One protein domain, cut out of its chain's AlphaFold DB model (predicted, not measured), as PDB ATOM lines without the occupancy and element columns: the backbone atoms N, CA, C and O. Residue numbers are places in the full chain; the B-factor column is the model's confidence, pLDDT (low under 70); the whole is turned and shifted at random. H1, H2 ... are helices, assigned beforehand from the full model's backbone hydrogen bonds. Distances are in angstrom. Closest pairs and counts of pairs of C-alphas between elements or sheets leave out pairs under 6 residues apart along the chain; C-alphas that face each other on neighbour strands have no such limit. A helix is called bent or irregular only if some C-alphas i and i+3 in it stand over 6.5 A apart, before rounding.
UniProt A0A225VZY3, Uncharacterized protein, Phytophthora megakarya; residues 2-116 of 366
ATOM      1  N   LEU A   2      16.442  26.636  -9.073       74.00
ATOM      2  CA  LEU A   2      15.828  26.933  -7.759       74.00
ATOM      3  C   LEU A   2      15.866  25.772  -6.749       74.00
ATOM      4  O   LEU A   2      16.153  25.996  -5.583       74.00
ATOM      5  N   HIS A   3      15.645  24.531  -7.195       79.19
ATOM      6  CA  HIS A   3      15.792  23.344  -6.338       79.19
ATOM      7  C   HIS A   3      17.201  23.246  -5.737       79.19
ATOM      8  O   HIS A   3      17.364  23.159  -4.528       79.19
ATOM      9  N   ARG A   4      18.213  23.392  -6.598       83.69
ATOM     10  CA  ARG A   4      19.630  23.385  -6.225       83.69
ATOM     11  C   ARG A   4      19.999  24.543  -5.293       83.69
ATOM     12  O   ARG A   4      20.792  24.354  -4.387       83.69
ATOM     13  N   PHE A   5      19.405  25.722  -5.480       83.19
ATOM     14  CA  PHE A   5      19.580  26.850  -4.560       83.19
ATOM     15  C   PHE A   5      19.108  26.505  -3.139       83.19
ATOM     16  O   PHE A   5      19.828  26.774  -2.185       83.19
ATOM     17  N   PHE A   6      17.947  25.858  -2.988       82.69
ATOM     18  CA  PHE A   6      17.452  25.442  -1.670       82.69
ATOM     19  C   PHE A   6      18.199  24.246  -1.070       82.69
ATOM     20  O   PHE A   6      18.269  24.157   0.150       82.69
ATOM     21  N   GLU A   7      18.775  23.367  -1.892       85.00
ATOM     22  CA  GLU A   7      19.673  22.294  -1.435       85.00
ATOM     23  C   GLU A   7      21.008  22.835  -0.919       85.00
ATOM     24  O   GLU A   7      21.565  22.271   0.012       85.00
ATOM     25  N   LEU A   8      21.514  23.921  -1.509       83.75
ATOM     26  CA  LEU A   8      22.770  24.555  -1.102       83.75
ATOM     27  C   LEU A   8      22.598  25.496   0.098       83.75
ATOM     28  O   LEU A   8      23.550  25.726   0.829       83.75
ATOM     29  N   LEU A   9      21.385  26.005   0.328       82.06
ATOM     30  CA  LEU A   9      21.070  26.981   1.377       82.06
ATOM     31  C   LEU A   9      21.494  26.581   2.810       82.06
ATOM     32  O   LEU A   9      21.919  27.474   3.531       82.06
ATOM     33  N   PRO A  10      21.409  25.303   3.243       84.38
ATOM     34  CA  PRO A  10      21.900  24.858   4.554       84.38
ATOM     35  C   PRO A  10      23.428  24.862   4.692       84.38
ATOM     36  O   PRO A  10      23.932  24.751   5.803       84.38
ATOM     37  N   PHE A  11      24.149  24.926   3.571       82.31
ATOM     38  CA  PHE A  11      25.611  24.905   3.512       82.31
ATOM     39  C   PHE A  11      26.214  26.304   3.326       82.31
ATOM     40  O   PHE A  11      27.432  26.429   3.241       82.31
ATOM     41  N   LEU A  12      25.372  27.336   3.213       80.56
ATOM     42  CA  LEU A  12      25.796  28.729   3.110       80.56
ATOM     43  C   LEU A  12      25.773  29.352   4.502       80.56
ATOM     44  O   LEU A  12      24.761  29.249   5.200       80.56
ATOM     45  N   ASP A  13      26.873  29.996   4.880       76.50
ATOM     46  CA  ASP A  13      26.956  30.719   6.141       76.50
ATOM     47  C   ASP A  13      26.114  31.999   6.047       76.50
ATOM     48  O   ASP A  13      26.210  32.756   5.079       76.50
ATOM     49  N   SER A  14      25.211  32.202   7.005       68.00
ATOM     50  CA  SER A  14      24.296  33.350   6.993       68.00
ATOM     51  C   SER A  14      24.957  34.647   7.444       68.00
ATOM     52  O   SER A  14      24.393  35.711   7.189       68.00
ATOM     53  N   ASP A  15      26.122  34.536   8.082       71.00
ATOM     54  CA  ASP A  15      26.878  35.648   8.661       71.00
ATOM     55  C   ASP A  15      28.063  36.079   7.769       71.00
ATOM     56  O   ASP A  15      28.818  36.981   8.127       71.00
ATOM     57  N   ASP A  16      28.222  35.457   6.596       79.94
ATOM     58  CA  ASP A  16      29.228  35.819   5.595       79.94
ATOM     59  C   ASP A  16      28.818  37.112   4.861       79.94
ATOM     60  O   ASP A  16      27.851  37.134   4.089       79.94
ATOM     61  N   GLU A  17      29.556  38.200   5.114       75.62
ATOM     62  CA  GLU A  17      29.315  39.527   4.530       75.62
ATOM     63  C   GLU A  17      29.401  39.529   2.993       75.62
ATOM     64  O   GLU A  17      28.651  40.266   2.352       75.62
ATOM     65  N   GLU A  18      30.229  38.674   2.375       75.94
ATOM     66  CA  GLU A  18      30.322  38.585   0.908       75.94
ATOM     67  C   GLU A  18      29.089  37.898   0.300       75.94
ATOM     68  O   GLU A  18      28.667  38.209  -0.819       75.94
ATOM     69  N   LEU A  19      28.471  36.973   1.042       73.62
ATOM     70  CA  LEU A  19      27.244  36.287   0.632       73.62
ATOM     71  C   LEU A  19      25.980  37.089   0.962       73.62
ATOM     72  O   LEU A  19      24.964  36.912   0.279       73.62
ATOM     73  N   ALA A  20      26.021  37.963   1.969       72.81
ATOM     74  CA  ALA A  20      24.891  38.789   2.398       72.81
ATOM     75  C   ALA A  20      24.362  39.696   1.273       72.81
ATOM     76  O   ALA A  20      23.145  39.816   1.106       72.81
ATOM     77  N   ASP A  21      25.262  40.242   0.449       76.62
ATOM     78  CA  ASP A  21      24.927  41.119  -0.682       76.62
ATOM     79  C   ASP A  21      24.343  40.363  -1.893       76.62
ATOM     80  O   ASP A  21      23.651  40.945  -2.732       76.62
ATOM     81  N   VAL A  22      24.590  39.051  -1.990       79.56
ATOM     82  CA  VAL A  22      24.165  38.203  -3.122       79.56
ATOM     83  C   VAL A  22      22.934  37.357  -2.772       79.56
ATOM     84  O   VAL A  22      22.156  36.963  -3.651       79.56
ATOM     85  N   LEU A  23      22.727  37.052  -1.489       80.06
ATOM     86  CA  LEU A  23      21.631  36.208  -1.032       80.06
ATOM     87  C   LEU A  23      20.286  36.951  -1.065       80.06
ATOM     88  O   LEU A  23      20.148  38.047  -0.527       80.06
ATOM     89  N   PRO A  24      19.220  36.322  -1.598       81.94
ATOM     90  CA  PRO A  24      17.890  36.907  -1.535       81.94
ATOM     91  C   PRO A  24      17.444  37.113  -0.082       81.94
ATOM     92  O   PRO A  24      17.712  36.274   0.789       81.94
ATOM     93  N   SER A  25      16.683  38.182   0.164       83.88
ATOM     94  CA  SER A  25      16.092  38.449   1.479       83.88
ATOM     95  C   SER A  25      15.242  37.272   1.972       83.88
ATOM     96  O   SER A  25      14.750  36.457   1.184       83.88
ATOM     97  N   ALA A  26      15.011  37.178   3.283       81.81
ATOM     98  CA  ALA A  26      14.171  36.121   3.850       81.81
ATOM     99  C   ALA A  26      12.766  36.085   3.213       81.81
ATOM    100  O   ALA A  26      12.264  35.009   2.887       81.81
ATOM    101  N   ALA A  27      12.170  37.252   2.945       80.88
ATOM    102  CA  ALA A  27      10.890  37.368   2.246       80.88
ATOM    103  C   ALA A  27      10.965  36.851   0.797       80.88
ATOM    104  O   ALA A  27      10.090  36.101   0.359       80.88
ATOM    105  N   ALA A  28      12.041  37.174   0.069       83.50
ATOM    106  CA  ALA A  28      12.269  36.659  -1.279       83.50
ATOM    107  C   ALA A  28      12.483  35.136  -1.281       83.50
ATOM    108  O   ALA A  28      11.903  34.437  -2.109       83.50
ATOM    109  N   LYS A  29      13.232  34.591  -0.313       84.12
ATOM    110  CA  LYS A  29      13.409  33.139  -0.124       84.12
ATOM    111  C   LYS A  29      12.068  32.440   0.132       84.12
ATOM    112  O   LYS A  29      11.823  31.388  -0.453       84.12
ATOM    113  N   GLN A  30      11.179  33.017   0.947       83.62
ATOM    114  CA  GLN A  30       9.831  32.469   1.162       83.62
ATOM    115  C   GLN A  30       8.983  32.501  -0.117       83.62
ATOM    116  O   GLN A  30       8.350  31.504  -0.466       83.62
ATOM    117  N   HIS A  31       9.034  33.599  -0.873       84.69
ATOM    118  CA  HIS A  31       8.343  33.695  -2.158       84.69
ATOM    119  C   HIS A  31       8.857  32.663  -3.177       84.69
ATOM    120  O   HIS A  31       8.070  32.004  -3.857       84.69
ATOM    121  N   LEU A  32      10.177  32.453  -3.235       85.19
ATOM    122  CA  LEU A  32      10.808  31.436  -4.080       85.19
ATOM    123  C   LEU A  32      10.403  30.006  -3.688       85.19
ATOM    124  O   LEU A  32      10.243  29.170  -4.578       85.19
ATOM    125  N   ARG A  33      10.194  29.713  -2.395       82.75
ATOM    126  CA  ARG A  33       9.668  28.408  -1.944       82.75
ATOM    127  C   ARG A  33       8.241  28.180  -2.428       82.75
ATOM    128  O   ARG A  33       7.966  27.133  -3.009       82.75
ATOM    129  N   ALA A  34       7.368  29.174  -2.263       83.50
ATOM    130  CA  ALA A  34       5.990  29.100  -2.746       83.50
ATOM    131  C   ALA A  34       5.930  28.906  -4.274       83.50
ATOM    132  O   ALA A  34       5.176  28.075  -4.779       83.50
ATOM    133  N   LEU A  35       6.783  29.614  -5.025       82.94
ATOM    134  CA  LEU A  35       6.919  29.428  -6.473       82.94
ATOM    135  C   LEU A  35       7.418  28.027  -6.842       82.94
ATOM    136  O   LEU A  35       6.938  27.444  -7.813       82.94
ATOM    137  N   LEU A  36       8.366  27.470  -6.085       82.50
ATOM    138  CA  LEU A  36       8.892  26.130  -6.333       82.50
ATOM    139  C   LEU A  36       7.816  25.057  -6.141       82.50
ATOM    140  O   LEU A  36       7.730  24.126  -6.941       82.50
ATOM    141  N   GLU A  37       6.965  25.209  -5.128       81.56
ATOM    142  CA  GLU A  37       5.822  24.325  -4.912       81.56
ATOM    143  C   GLU A  37       4.794  24.428  -6.049       81.56
ATOM    144  O   GLU A  37       4.360  23.406  -6.584       81.56
ATOM    145  N   GLN A  38       4.491  25.645  -6.518       78.88
ATOM    146  CA  GLN A  38       3.634  25.841  -7.695       78.88
ATOM    147  C   GLN A  38       4.219  25.175  -8.946       78.88
ATOM    148  O   GLN A  38       3.515  24.457  -9.658       78.88
ATOM    149  N   LEU A  39       5.519  25.346  -9.195       80.56
ATOM    150  CA  LEU A  39       6.208  24.697 -10.312       80.56
ATOM    151  C   LEU A  39       6.194  23.171 -10.191       80.56
ATOM    152  O   LEU A  39       6.113  22.485 -11.209       80.56
ATOM    153  N   ARG A  40       6.241  22.625  -8.971       83.00
ATOM    154  CA  ARG A  40       6.113  21.181  -8.739       83.00
ATOM    155  C   ARG A  40       4.739  20.674  -9.170       83.00
ATOM    156  O   ARG A  40       4.683  19.677  -9.884       83.00
ATOM    157  N   ASN A  41       3.671  21.378  -8.795       77.94
ATOM    158  CA  ASN A  41       2.296  21.006  -9.139       77.94
ATOM    159  C   ASN A  41       2.038  21.129 -10.651       77.94
ATOM    160  O   ASN A  41       1.480  20.226 -11.273       77.94
ATOM    161  N   VAL A  42       2.527  22.199 -11.285       78.19
ATOM    162  CA  VAL A  42       2.448  22.352 -12.748       78.19
ATOM    163  C   VAL A  42       3.236  21.245 -13.453       78.19
ATOM    164  O   VAL A  42       2.751  20.645 -14.410       78.19
ATOM    165  N   LYS A  43       4.430  20.904 -12.953       79.38
ATOM    166  CA  LYS A  43       5.247  19.811 -13.493       79.38
ATOM    167  C   LYS A  43       4.571  18.449 -13.330       79.38
ATOM    168  O   LYS A  43       4.684  17.623 -14.235       79.38
ATOM    169  N   SER A  44       3.891  18.184 -12.214       78.50
ATOM    170  CA  SER A  44       3.170  16.920 -12.024       78.50
ATOM    171  C   SER A  44       1.976  16.802 -12.962       78.50
ATOM    172  O   SER A  44       1.817  15.751 -13.577       78.50
ATOM    173  N   VAL A  45       1.198  17.874 -13.141       75.81
ATOM    174  CA  VAL A  45       0.080  17.890 -14.098       75.81
ATOM    175  C   VAL A  45       0.593  17.749 -15.530       75.81
ATOM    176  O   VAL A  45       0.098  16.906 -16.267       75.81
ATOM    177  N   SER A  46       1.656  18.464 -15.909       77.12
ATOM    178  CA  SER A  46       2.286  18.319 -17.230       77.12
ATOM    179  C   SER A  46       2.748  16.882 -17.504       77.12
ATOM    180  O   SER A  46       2.517  16.360 -18.590       77.12
ATOM    181  N   LYS A  47       3.329  16.198 -16.511       76.19
ATOM    182  CA  LYS A  47       3.672  14.771 -16.625       76.19
ATOM    183  C   LYS A  47       2.444  13.863 -16.698       76.19
ATOM    184  O   LYS A  47       2.494  12.846 -17.382       76.19
ATOM    185  N   ALA A  48       1.369  14.191 -15.986       71.00
ATOM    186  CA  ALA A  48       0.130  13.420 -16.016       71.00
ATOM    187  C   ALA A  48      -0.554  13.512 -17.390       71.00
ATOM    188  O   ALA A  48      -0.944  12.481 -17.927       71.00
ATOM    189  N   LEU A  49      -0.571  14.701 -18.005       71.62
ATOM    190  CA  LEU A  49      -1.063  14.939 -19.373       71.62
ATOM    191  C   LEU A  49      -0.288  14.175 -20.455       71.62
ATOM    192  O   LEU A  49      -0.774  13.993 -21.565       71.62
ATOM    193  N   GLN A  50       0.936  13.751 -20.149       69.75
ATOM    194  CA  GLN A  50       1.786  12.982 -21.053       69.75
ATOM    195  C   GLN A  50       1.565  11.463 -20.951       69.75
ATOM    196  O   GLN A  50       2.306  10.697 -21.573       69.75
ATOM    197  N   ARG A  51       0.615  10.996 -20.134       68.69
ATOM    198  CA  ARG A  51       0.264   9.570 -20.036       68.69
ATOM    199  C   ARG A  51      -0.632   9.156 -21.208       68.69
ATOM    200  O   ARG A  51      -1.340   9.980 -21.767       68.69
ATOM    201  N   GLU A  52      -0.593   7.875 -21.572       55.12
ATOM    202  CA  GLU A  52      -1.305   7.344 -22.750       55.12
ATOM    203  C   GLU A  52      -2.823   7.247 -22.570       55.12
ATOM    204  O   GLU A  52      -3.561   7.348 -23.543       55.12
ATOM    205  N   ARG A  53      -3.299   7.064 -21.334       60.34
ATOM    206  CA  ARG A  53      -4.724   6.917 -21.012       60.34
ATOM    207  C   ARG A  53      -5.164   8.050 -20.096       60.34
ATOM    208  O   ARG A  53      -5.123   7.914 -18.877       60.34
ATOM    209  N   VAL A  54      -5.513   9.178 -20.701       67.06
ATOM    210  CA  VAL A  54      -6.057  10.361 -20.024       67.06
ATOM    211  C   VAL A  54      -7.306  10.766 -20.785       67.06
ATOM    212  O   VAL A  54      -7.236  10.903 -22.003       67.06
ATOM    213  N   ASN A  55      -8.424  10.951 -20.091       71.62
ATOM    214  CA  ASN A  55      -9.665  11.437 -20.697       71.62
ATOM    215  C   ASN A  55      -9.891  12.930 -20.377       71.62
ATOM    216  O   ASN A  55      -9.161  13.539 -19.589       71.62
ATOM    217  N   MET A  56     -10.905  13.540 -20.995       76.00
ATOM    218  CA  MET A  56     -11.195  14.968 -20.809       76.00
ATOM    219  C   MET A  56     -11.571  15.328 -19.358       76.00
ATOM    220  O   MET A  56     -11.220  16.410 -18.882       76.00
ATOM    221  N   LEU A  57     -12.238  14.423 -18.631       75.31
ATOM    222  CA  LEU A  57     -12.605  14.621 -17.226       75.31
ATOM    223  C   LEU A  57     -11.360  14.700 -16.328       75.31
ATOM    224  O   LEU A  57     -11.259  15.615 -15.512       75.31
ATOM    225  N   ASP A  58     -10.384  13.811 -16.522       76.19
ATOM    226  CA  ASP A  58      -9.120  13.809 -15.776       76.19
ATOM    227  C   ASP A  58      -8.378  15.142 -15.936       76.19
ATOM    228  O   ASP A  58      -7.915  15.738 -14.959       76.19
ATOM    229  N   VAL A  59      -8.320  15.658 -17.170       80.81
ATOM    230  CA  VAL A  59      -7.703  16.958 -17.471       80.81
ATOM    231  C   VAL A  59      -8.414  18.088 -16.744       80.81
ATOM    232  O   VAL A  59      -7.747  18.959 -16.181       80.81
ATOM    233  N   ARG A  60      -9.751  18.073 -16.712       83.75
ATOM    234  CA  ARG A  60     -10.527  19.090 -15.996       83.75
ATOM    235  C   ARG A  60     -10.304  19.046 -14.497       83.75
ATOM    236  O   ARG A  60      -9.989  20.086 -13.929       83.75
ATOM    237  N   VAL A  61     -10.291  17.865 -13.885       82.81
ATOM    238  CA  VAL A  61      -9.955  17.717 -12.459       82.81
ATOM    239  C   VAL A  61      -8.568  18.293 -12.148       82.81
ATOM    240  O   VAL A  61      -8.390  19.002 -11.154       82.81
ATOM    241  N   TRP A  62      -7.568  18.038 -12.997       83.62
ATOM    242  CA  TRP A  62      -6.213  18.553 -12.779       83.62
ATOM    243  C   TRP A  62      -6.104  20.063 -12.993       83.62
ATOM    244  O   TRP A  62      -5.419  20.745 -12.228       83.62
ATOM    245  N   PHE A  63      -6.767  20.600 -14.016       83.81
ATOM    246  CA  PHE A  63      -6.780  22.034 -14.296       83.81
ATOM    247  C   PHE A  63      -7.542  22.819 -13.234       83.81
ATOM    248  O   PHE A  63      -7.026  23.835 -12.768       83.81
ATOM    249  N   ASP A  64      -8.683  22.323 -12.769       84.50
ATOM    250  CA  ASP A  64      -9.445  22.946 -11.687       84.50
ATOM    251  C   ASP A  64      -8.660  22.913 -10.369       84.50
ATOM    252  O   ASP A  64      -8.606  23.914  -9.654       84.50
ATOM    253  N   GLY A  65      -7.937  21.820 -10.096       83.94
ATOM    254  CA  GLY A  65      -6.990  21.744  -8.979       83.94
ATOM    255  C   GLY A  65      -5.865  22.785  -9.069       83.94
ATOM    256  O   GLY A  65      -5.520  23.424  -8.070       83.94
ATOM    257  N   LEU A  66      -5.316  23.026 -10.267       81.88
ATOM    258  CA  LEU A  66      -4.331  24.095 -10.476       81.88
ATOM    259  C   LEU A  66      -4.948  25.485 -10.285       81.88
ATOM    260  O   LEU A  66      -4.321  26.334  -9.648       81.88
ATOM    261  N   ILE A  67      -6.162  25.724 -10.782       85.12
ATOM    262  CA  ILE A  67      -6.873  27.000 -10.624       85.12
ATOM    263  C   ILE A  67      -7.182  27.269  -9.147       85.12
ATOM    264  O   ILE A  67      -6.965  28.388  -8.684       85.12
ATOM    265  N   ALA A  68      -7.597  26.251  -8.390       85.38
ATOM    266  CA  ALA A  68      -7.802  26.354  -6.948       85.38
ATOM    267  C   ALA A  68      -6.502  26.727  -6.216       85.38
ATOM    268  O   ALA A  68      -6.514  27.569  -5.320       85.38
ATOM    269  N   SER A  69      -5.362  26.162  -6.637       81.44
ATOM    270  CA  SER A  69      -4.051  26.501  -6.065       81.44
ATOM    271  C   SER A  69      -3.566  27.911  -6.430       81.44
ATOM    272  O   SER A  69      -2.842  28.548  -5.661       81.44
ATOM    273  N   LYS A  70      -3.942  28.410  -7.615       83.19
ATOM    274  CA  LYS A  70      -3.596  29.750  -8.084       83.19
ATOM    275  C   LYS A  70      -4.673  30.276  -9.042       83.19
ATOM    276  O   LYS A  70      -4.646  29.954 -10.236       83.19
ATOM    277  N   PRO A  71      -5.547  31.184  -8.571       86.62
ATOM    278  CA  PRO A  71      -6.666  31.688  -9.366       86.62
ATOM    279  C   PRO A  71      -6.264  32.333 -10.699       86.62
ATOM    280  O   PRO A  71      -7.042  32.320 -11.651       86.62
ATOM    281  N   SER A  72      -5.034  32.850 -10.822       85.44
ATOM    282  CA  SER A  72      -4.533  33.454 -12.066       85.44
ATOM    283  C   SER A  72      -4.439  32.477 -13.245       85.44
ATOM    284  O   SER A  72      -4.395  32.924 -14.389       85.44
ATOM    285  N   TYR A  73      -4.393  31.160 -13.004       83.88
ATOM    286  CA  TYR A  73      -4.379  30.164 -14.082       83.88
ATOM    287  C   TYR A  73      -5.723  30.031 -14.804       83.88
ATOM    288  O   TYR A  73      -5.745  29.554 -15.936       83.88
ATOM    289  N   SER A  74      -6.817  30.522 -14.211       86.06
ATOM    290  CA  SER A  74      -8.150  30.533 -14.836       86.06
ATOM    291  C   SER A  74      -8.147  31.182 -16.221       86.06
ATOM    292  O   SER A  74      -8.815  30.700 -17.127       86.06
ATOM    293  N   ARG A  75      -7.313  32.209 -16.431       87.12
ATOM    294  CA  ARG A  75      -7.171  32.891 -17.724       87.12
ATOM    295  C   ARG A  75      -6.801  31.948 -18.878       87.12
ATOM    296  O   ARG A  75      -7.136  32.248 -20.020       87.12
ATOM    297  N   TYR A  76      -6.114  30.845 -18.585       83.12
ATOM    298  CA  TYR A  76      -5.591  29.912 -19.586       83.12
ATOM    299  C   TYR A  76      -6.201  28.514 -19.492       83.12
ATOM    300  O   TYR A  76      -6.325  27.848 -20.511       83.12
ATOM    301  N   LEU A  77      -6.566  28.069 -18.286       84.56
ATOM    302  CA  LEU A  77      -6.992  26.690 -18.026       84.56
ATOM    303  C   LEU A  77      -8.502  26.540 -17.807       84.56
ATOM    304  O   LEU A  77      -8.996  25.414 -17.799       84.56
ATOM    305  N   ALA A  78      -9.244  27.638 -17.621       85.25
ATOM    306  CA  ALA A  78     -10.681  27.555 -17.380       85.25
ATOM    307  C   ALA A  78     -11.430  26.940 -18.581       85.25
ATOM    308  O   ALA A  78     -10.974  27.071 -19.720       85.25
ATOM    309  N   PRO A  79     -12.613  26.335 -18.366       81.00
ATOM    310  CA  PRO A  79     -13.410  25.714 -19.430       81.00
ATOM    311  C   PRO A  79     -13.750  26.637 -20.608       81.00
ATOM    312  O   PRO A  79     -13.908  26.176 -21.728       81.00
ATOM    313  N   ARG A  80     -13.835  27.950 -20.361       81.62
ATOM    314  CA  ARG A  80     -14.130  28.979 -21.374       81.62
ATOM    315  C   ARG A  80     -12.952  29.933 -21.606       81.62
ATOM    316  O   ARG A  80     -13.157  31.081 -21.992       81.62
ATOM    317  N   ALA A  81     -11.726  29.505 -21.298       84.50
ATOM    318  CA  ALA A  81     -10.536  30.306 -21.572       84.50
ATOM    319  C   ALA A  81     -10.382  30.536 -23.084       84.50
ATOM    320  O   ALA A  81     -10.716  29.666 -23.880       84.50
ATOM    321  N   ALA A  82      -9.829  31.680 -23.492       79.19
ATOM    322  CA  ALA A  82      -9.729  32.061 -24.908       79.19
ATOM    323  C   ALA A  82      -8.882  31.105 -25.776       79.19
ATOM    324  O   ALA A  82      -8.941  31.170 -26.997       79.19
ATOM    325  N   ILE A  83      -8.073  30.246 -25.148       78.25
ATOM    326  CA  ILE A  83      -7.255  29.224 -25.819       78.25
ATOM    327  C   ILE A  83      -8.091  27.983 -26.182       78.25
ATOM    328  O   ILE A  83      -7.706  27.220 -27.063       78.25
ATOM    329  N   VAL A  84      -9.230  27.775 -25.518       77.12
ATOM    330  CA  VAL A  84     -10.109  26.625 -25.747       77.12
ATOM    331  C   VAL A  84     -10.812  26.790 -27.092       77.12
ATOM    332  O   VAL A  84     -11.559  27.746 -27.292       77.12
ATOM    333  N   TYR A  85     -10.573  25.852 -28.011       75.88
ATOM    334  CA  TYR A  85     -11.088  25.919 -29.381       75.88
ATOM    335  C   TYR A  85     -12.607  25.715 -29.447       75.88
ATOM    336  O   TYR A  85     -13.304  26.466 -30.123       75.88
ATOM    337  N   SER A  86     -13.126  24.726 -28.714       81.38
ATOM    338  CA  SER A  86     -14.563  24.455 -28.626       81.38
ATOM    339  C   SER A  86     -14.976  24.207 -27.170       81.38
ATOM    340  O   SER A  86     -14.938  23.068 -26.697       81.38
ATOM    341  N   PRO A  87     -15.356  25.269 -26.433       80.44
ATOM    342  CA  PRO A  87     -15.729  25.168 -25.022       80.44
ATOM    343  C   PRO A  87     -16.927  24.247 -24.779       80.44
ATOM    344  O   PRO A  87     -16.947  23.497 -23.805       80.44
ATOM    345  N   ASP A  88     -17.913  24.296 -25.675       77.75
ATOM    346  CA  ASP A  88     -19.145  23.518 -25.544       77.75
ATOM    347  C   ASP A  88     -18.898  22.033 -25.886       77.75
ATOM    348  O   ASP A  88     -19.475  21.154 -25.258       77.75
ATOM    349  N   PHE A  89     -17.961  21.713 -26.789       77.88
ATOM    350  CA  PHE A  89     -17.538  20.323 -27.010       77.88
ATOM    351  C   PHE A  89     -16.826  19.742 -25.782       77.88
ATOM    352  O   PHE A  89     -17.178  18.669 -25.296       77.88
ATOM    353  N   GLU A  90     -15.846  20.468 -25.237       80.38
ATOM    354  CA  GLU A  90     -15.077  20.010 -24.079       80.38
ATOM    355  C   GLU A  90     -15.945  19.844 -22.823       80.38
ATOM    356  O   GLU A  90     -15.781  18.869 -22.088       80.38
ATOM    357  N   SER A  91     -16.891  20.765 -22.599       79.25
ATOM    358  CA  SER A  91     -17.884  20.665 -21.523       79.25
ATOM    359  C   SER A  91     -18.825  19.474 -21.728       79.25
ATOM    360  O   SER A  91     -19.042  18.698 -20.795       79.25
ATOM    361  N   GLY A  92     -19.304  19.267 -22.959       75.25
ATOM    362  CA  GLY A  92     -20.130  18.119 -23.324       75.25
ATOM    363  C   GLY A  92     -19.442  16.782 -23.036       75.25
ATOM    364  O   GLY A  92     -20.023  15.925 -22.371       75.25
ATOM    365  N   CYS A  93     -18.176  16.622 -23.440       72.75
ATOM    366  CA  CYS A  93     -17.387  15.418 -23.159       72.75
ATOM    367  C   CYS A  93     -17.279  15.128 -21.655       72.75
ATOM    368  O   CYS A  93     -17.418  13.986 -21.223       72.75
ATOM    369  N   VAL A  94     -17.048  16.156 -20.836       75.75
ATOM    370  CA  VAL A  94     -16.919  16.013 -19.376       75.75
ATOM    371  C   VAL A  94     -18.248  15.592 -18.747       75.75
ATOM    372  O   VAL A  94     -18.263  14.689 -17.907       75.75
ATOM    373  N   GLN A  95     -19.362  16.201 -19.158       73.31
ATOM    374  CA  GLN A  95     -20.696  15.866 -18.646       73.31
ATOM    375  C   GLN A  95     -21.121  14.439 -19.011       73.31
ATOM    376  O   GLN A  95     -21.668  13.722 -18.164       73.31
ATOM    377  N   GLU A  96     -20.813  14.012 -20.234       71.38
ATOM    378  CA  GLU A  96     -21.135  12.675 -20.726       71.38
ATOM    379  C   GLU A  96     -20.296  11.596 -20.020       71.38
ATOM    380  O   GLU A  96     -20.842  10.626 -19.493       71.38
ATOM    381  N   ILE A  97     -18.980  11.814 -19.872       69.19
ATOM    382  CA  ILE A  97     -18.082  10.909 -19.127       69.19
ATOM    383  C   ILE A  97     -18.493  10.801 -17.648       69.19
ATOM    384  O   ILE A  97     -18.436   9.720 -17.060       69.19
ATOM    385  N   THR A  98     -18.969  11.895 -17.044       68.19
ATOM    386  CA  THR A  98     -19.457  11.920 -15.649       68.19
ATOM    387  C   THR A  98     -20.836  11.247 -15.497       68.19
ATOM    388  O   THR A  98     -21.368  11.164 -14.390       68.19
ATOM    389  N   ARG A  99     -21.429  10.735 -16.592       63.75
ATOM    390  CA  ARG A  99     -22.778  10.136 -16.657       63.75
ATOM    391  C   ARG A  99     -23.876  11.066 -16.127       63.75
ATOM    392  O   ARG A  99     -24.900  10.614 -15.613       63.75
ATOM    393  N   GLN A 100     -23.688  12.378 -16.283       58.19
ATOM    394  CA  GLN A 100     -24.675  13.413 -15.961       58.19
ATOM    395  C   GLN A 100     -25.443  13.858 -17.218       58.19
ATOM    396  O   GLN A 100     -25.714  15.040 -17.414       58.19
ATOM    397  N   ALA A 101     -25.872  12.895 -18.042       51.47
ATOM    398  CA  ALA A 101     -26.569  13.115 -19.318       51.47
ATOM    399  C   ALA A 101     -27.869  13.955 -19.221       51.47
ATOM    400  O   ALA A 101     -28.433  14.372 -20.233       51.47
ATOM    401  N   LYS A 102     -28.369  14.234 -18.007       54.75
ATOM    402  CA  LYS A 102     -29.576  15.046 -17.773       54.75
ATOM    403  C   LYS A 102     -29.385  16.556 -17.996       54.75
ATOM    404  O   LYS A 102     -30.394  17.254 -18.017       54.75
ATOM    405  N   CYS A 103     -28.163  17.061 -18.202       52.91
ATOM    406  CA  CYS A 103     -27.901  18.508 -18.294       52.91
ATOM    407  C   CYS A 103     -27.092  18.966 -19.519       52.91
ATOM    408  O   CYS A 103     -26.644  20.109 -19.520       52.91
ATOM    409  N   LEU A 104     -26.961  18.150 -20.573       63.97
ATOM    410  CA  LEU A 104     -26.337  18.631 -21.808       63.97
ATOM    411  C   LEU A 104     -27.186  19.755 -22.413       63.97
ATOM    412  O   LEU A 104     -28.350  19.562 -22.790       63.97
ATOM    413  N   THR A 105     -26.596  20.938 -22.510       73.12
ATOM    414  CA  THR A 105     -27.198  22.087 -23.176       73.12
ATOM    415  C   THR A 105     -27.371  21.812 -24.669       73.12
ATOM    416  O   THR A 105     -26.713  20.959 -25.261       73.12
ATOM    417  N   ARG A 106     -28.265  22.563 -25.324       73.00
ATOM    418  CA  ARG A 106     -28.487  22.440 -26.773       73.00
ATOM    419  C   ARG A 106     -27.193  22.626 -27.584       73.00
ATOM    420  O   ARG A 106     -27.036  21.972 -28.607       73.00
ATOM    421  N   ALA A 107     -26.291  23.499 -27.132       73.44
ATOM    422  CA  ALA A 107     -25.002  23.738 -27.778       73.44
ATOM    423  C   ALA A 107     -24.035  22.555 -27.600       73.44
ATOM    424  O   ALA A 107     -23.404  22.138 -28.565       73.44
ATOM    425  N   GLU A 108     -23.977  21.968 -26.401       75.50
ATOM    426  CA  GLU A 108     -23.165  20.772 -26.124       75.50
ATOM    427  C   GLU A 108     -23.666  19.561 -26.923       75.50
ATOM    428  O   GLU A 108     -22.867  18.855 -27.528       75.50
ATOM    429  N   LYS A 109     -24.990  19.362 -27.015       71.69
ATOM    430  CA  LYS A 109     -25.575  18.293 -27.845       71.69
ATOM    431  C   LYS A 109     -25.206  18.445 -29.317       71.69
ATOM    432  O   LYS A 109     -24.741  17.480 -29.907       71.69
ATOM    433  N   ALA A 110     -25.343  19.649 -29.873       74.69
ATOM    434  CA  ALA A 110     -24.961  19.928 -31.258       74.69
ATOM    435  C   ALA A 110     -23.457  19.708 -31.507       74.69
ATOM    436  O   ALA A 110     -23.063  19.218 -32.559       74.69
ATOM    437  N   ALA A 111     -22.602  20.024 -30.529       72.81
ATOM    438  CA  ALA A 111     -21.165  19.776 -30.631       72.81
ATOM    439  C   ALA A 111     -20.805  18.277 -30.580       72.81
ATOM    440  O   ALA A 111     -19.796  17.869 -31.152       72.81
ATOM    441  N   LEU A 112     -21.622  17.462 -29.905       69.94
ATOM    442  CA  LEU A 112     -21.438  16.015 -29.772       69.94
ATOM    443  C   LEU A 112     -22.198  15.192 -30.825       69.94
ATOM    444  O   LEU A 112     -22.013  13.978 -30.870       69.94
ATOM    445  N   GLU A 113     -23.025  15.812 -31.673       69.00
ATOM    446  CA  GLU A 113     -23.868  15.117 -32.663       69.00
ATOM    447  C   GLU A 113     -23.069  14.172 -33.573       69.00
ATOM    448  O   GLU A 113     -23.520  13.068 -33.855       69.00
ATOM    449  N   LEU A 114     -21.852  14.558 -33.967       60.94
ATOM    450  CA  LEU A 114     -20.975  13.741 -34.819       60.94
ATOM    451  C   LEU A 114     -20.459  12.459 -34.142       60.94
ATOM    452  O   LEU A 114     -19.956  11.572 -34.826       60.94
ATOM    453  N   PHE A 115     -20.560  12.366 -32.813       58.88
ATOM    454  CA  PHE A 115     -20.090  11.230 -32.015       58.88
ATOM    455  C   PHE A 115     -21.235  10.340 -31.512       58.88
ATOM    456  O   PHE A 115     -20.992   9.411 -30.741       58.88
ATOM    457  N   LEU A 116     -22.474  10.610 -31.937       56.69
ATOM    458  CA  LEU A 116     -23.619   9.743 -31.681       56.69
ATOM    459  C   LEU A 116     -23.511   8.474 -32.536       56.69
ATOM    460  O   LEU A 116     -23.474   8.543 -33.763       56.69
TER     461      LEU A 116
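Overview. This is residues 2 to 116 of the 366 residues of an uncharacterized protein of Phytophthora megakarya (UniProt A0A225VZY3). The model is a drawn-out row of helices, loosely strung along one long axis: the longest helix, H3, and H4 make a helical hairpin overlapping over part of H3, and H5 folds back on H4. At one end H6 and H7 pack on each other at a steep angle, H6 also packing on H4; at the opposite end are H1 and H2, where residues 15 to 22 stick out. The printed part has 115 residues with seven named helices, H1 to H7 in chain order, and no named strand, and its class is all helix. It is extended, a rod of 70 by 26 by 21 A, with a radius of gyration of the C-alphas of 21.4 A.

Arrangement. H1, residues 2 to 11, and H3, residues 26 to 49, only just touch, with 3 pairs of C-alphas within 8 A, by residues 32 to 36 of H3; their closest C-alphas, of Leu 2 and Leu 36, are 7.1 A apart. They run opposite ways at a steep tilt of 43 degrees. H2, residues 17 to 20, touches no helix. H4, residues 56 to 69, is the hub, touching three helices. H3 and H4 form a hairpin, opposite ways at a shallow tilt of 4 degrees; residues 38 to 49 of H3 touch H4, closest at the C-alphas of Val 45 and Trp 62, 6.5 A. H5, residues 71 to 77, makes a second hairpin with H4, opposite ways at a shallow tilt of 28 degrees; it touches residues 63 to 67 of H4, closest at the C-alphas of Ile 67 and Tyr 73, 5.3 A. H6, residues 87 to 97, touches residues 56 to 60 of H4, closest at the C-alphas of Leu 57 and Val 94, 5.0 A, at a steep tilt of 69 degrees, only just short of about perpendicular. H7, residues 106 to 115, touches H6, closest at the C-alphas of Asp 88 and Glu 108, 4.9 A, the same way at a steep tilt of 69.8 degrees, again only just. Every O i to N i+4 pair is within hydrogen-bond range in H3, H4 and H6, against 4 of 6 in H1 and in H7 and 1 of 3 in H5, which has 2 of 4 O i to N i+3 pairs within range; H2 is too short for an i+4 pair.

Along the chain. H1 begins at C-alpha 2, (15.828, 26.933, -7.759), and is irregular, but only just: C-alphas 7 and 10 are 6.9 A apart. H3 measures 34.9 A and H4 20.0 A. H7 ends at C-alpha 115, (-20.090, 11.230, -32.015), and is irregular, with C-alphas 111 and 114 7.3 A apart.

Size, cuts and confidence. The C-alphas farthest apart, of Glu 17 and Leu 116, are 70.7 A apart. The printed part has no cut and no long link. Confidence is under 70 at residue 14 and residues 50 to 54, 97 to 104 and 112 to 116.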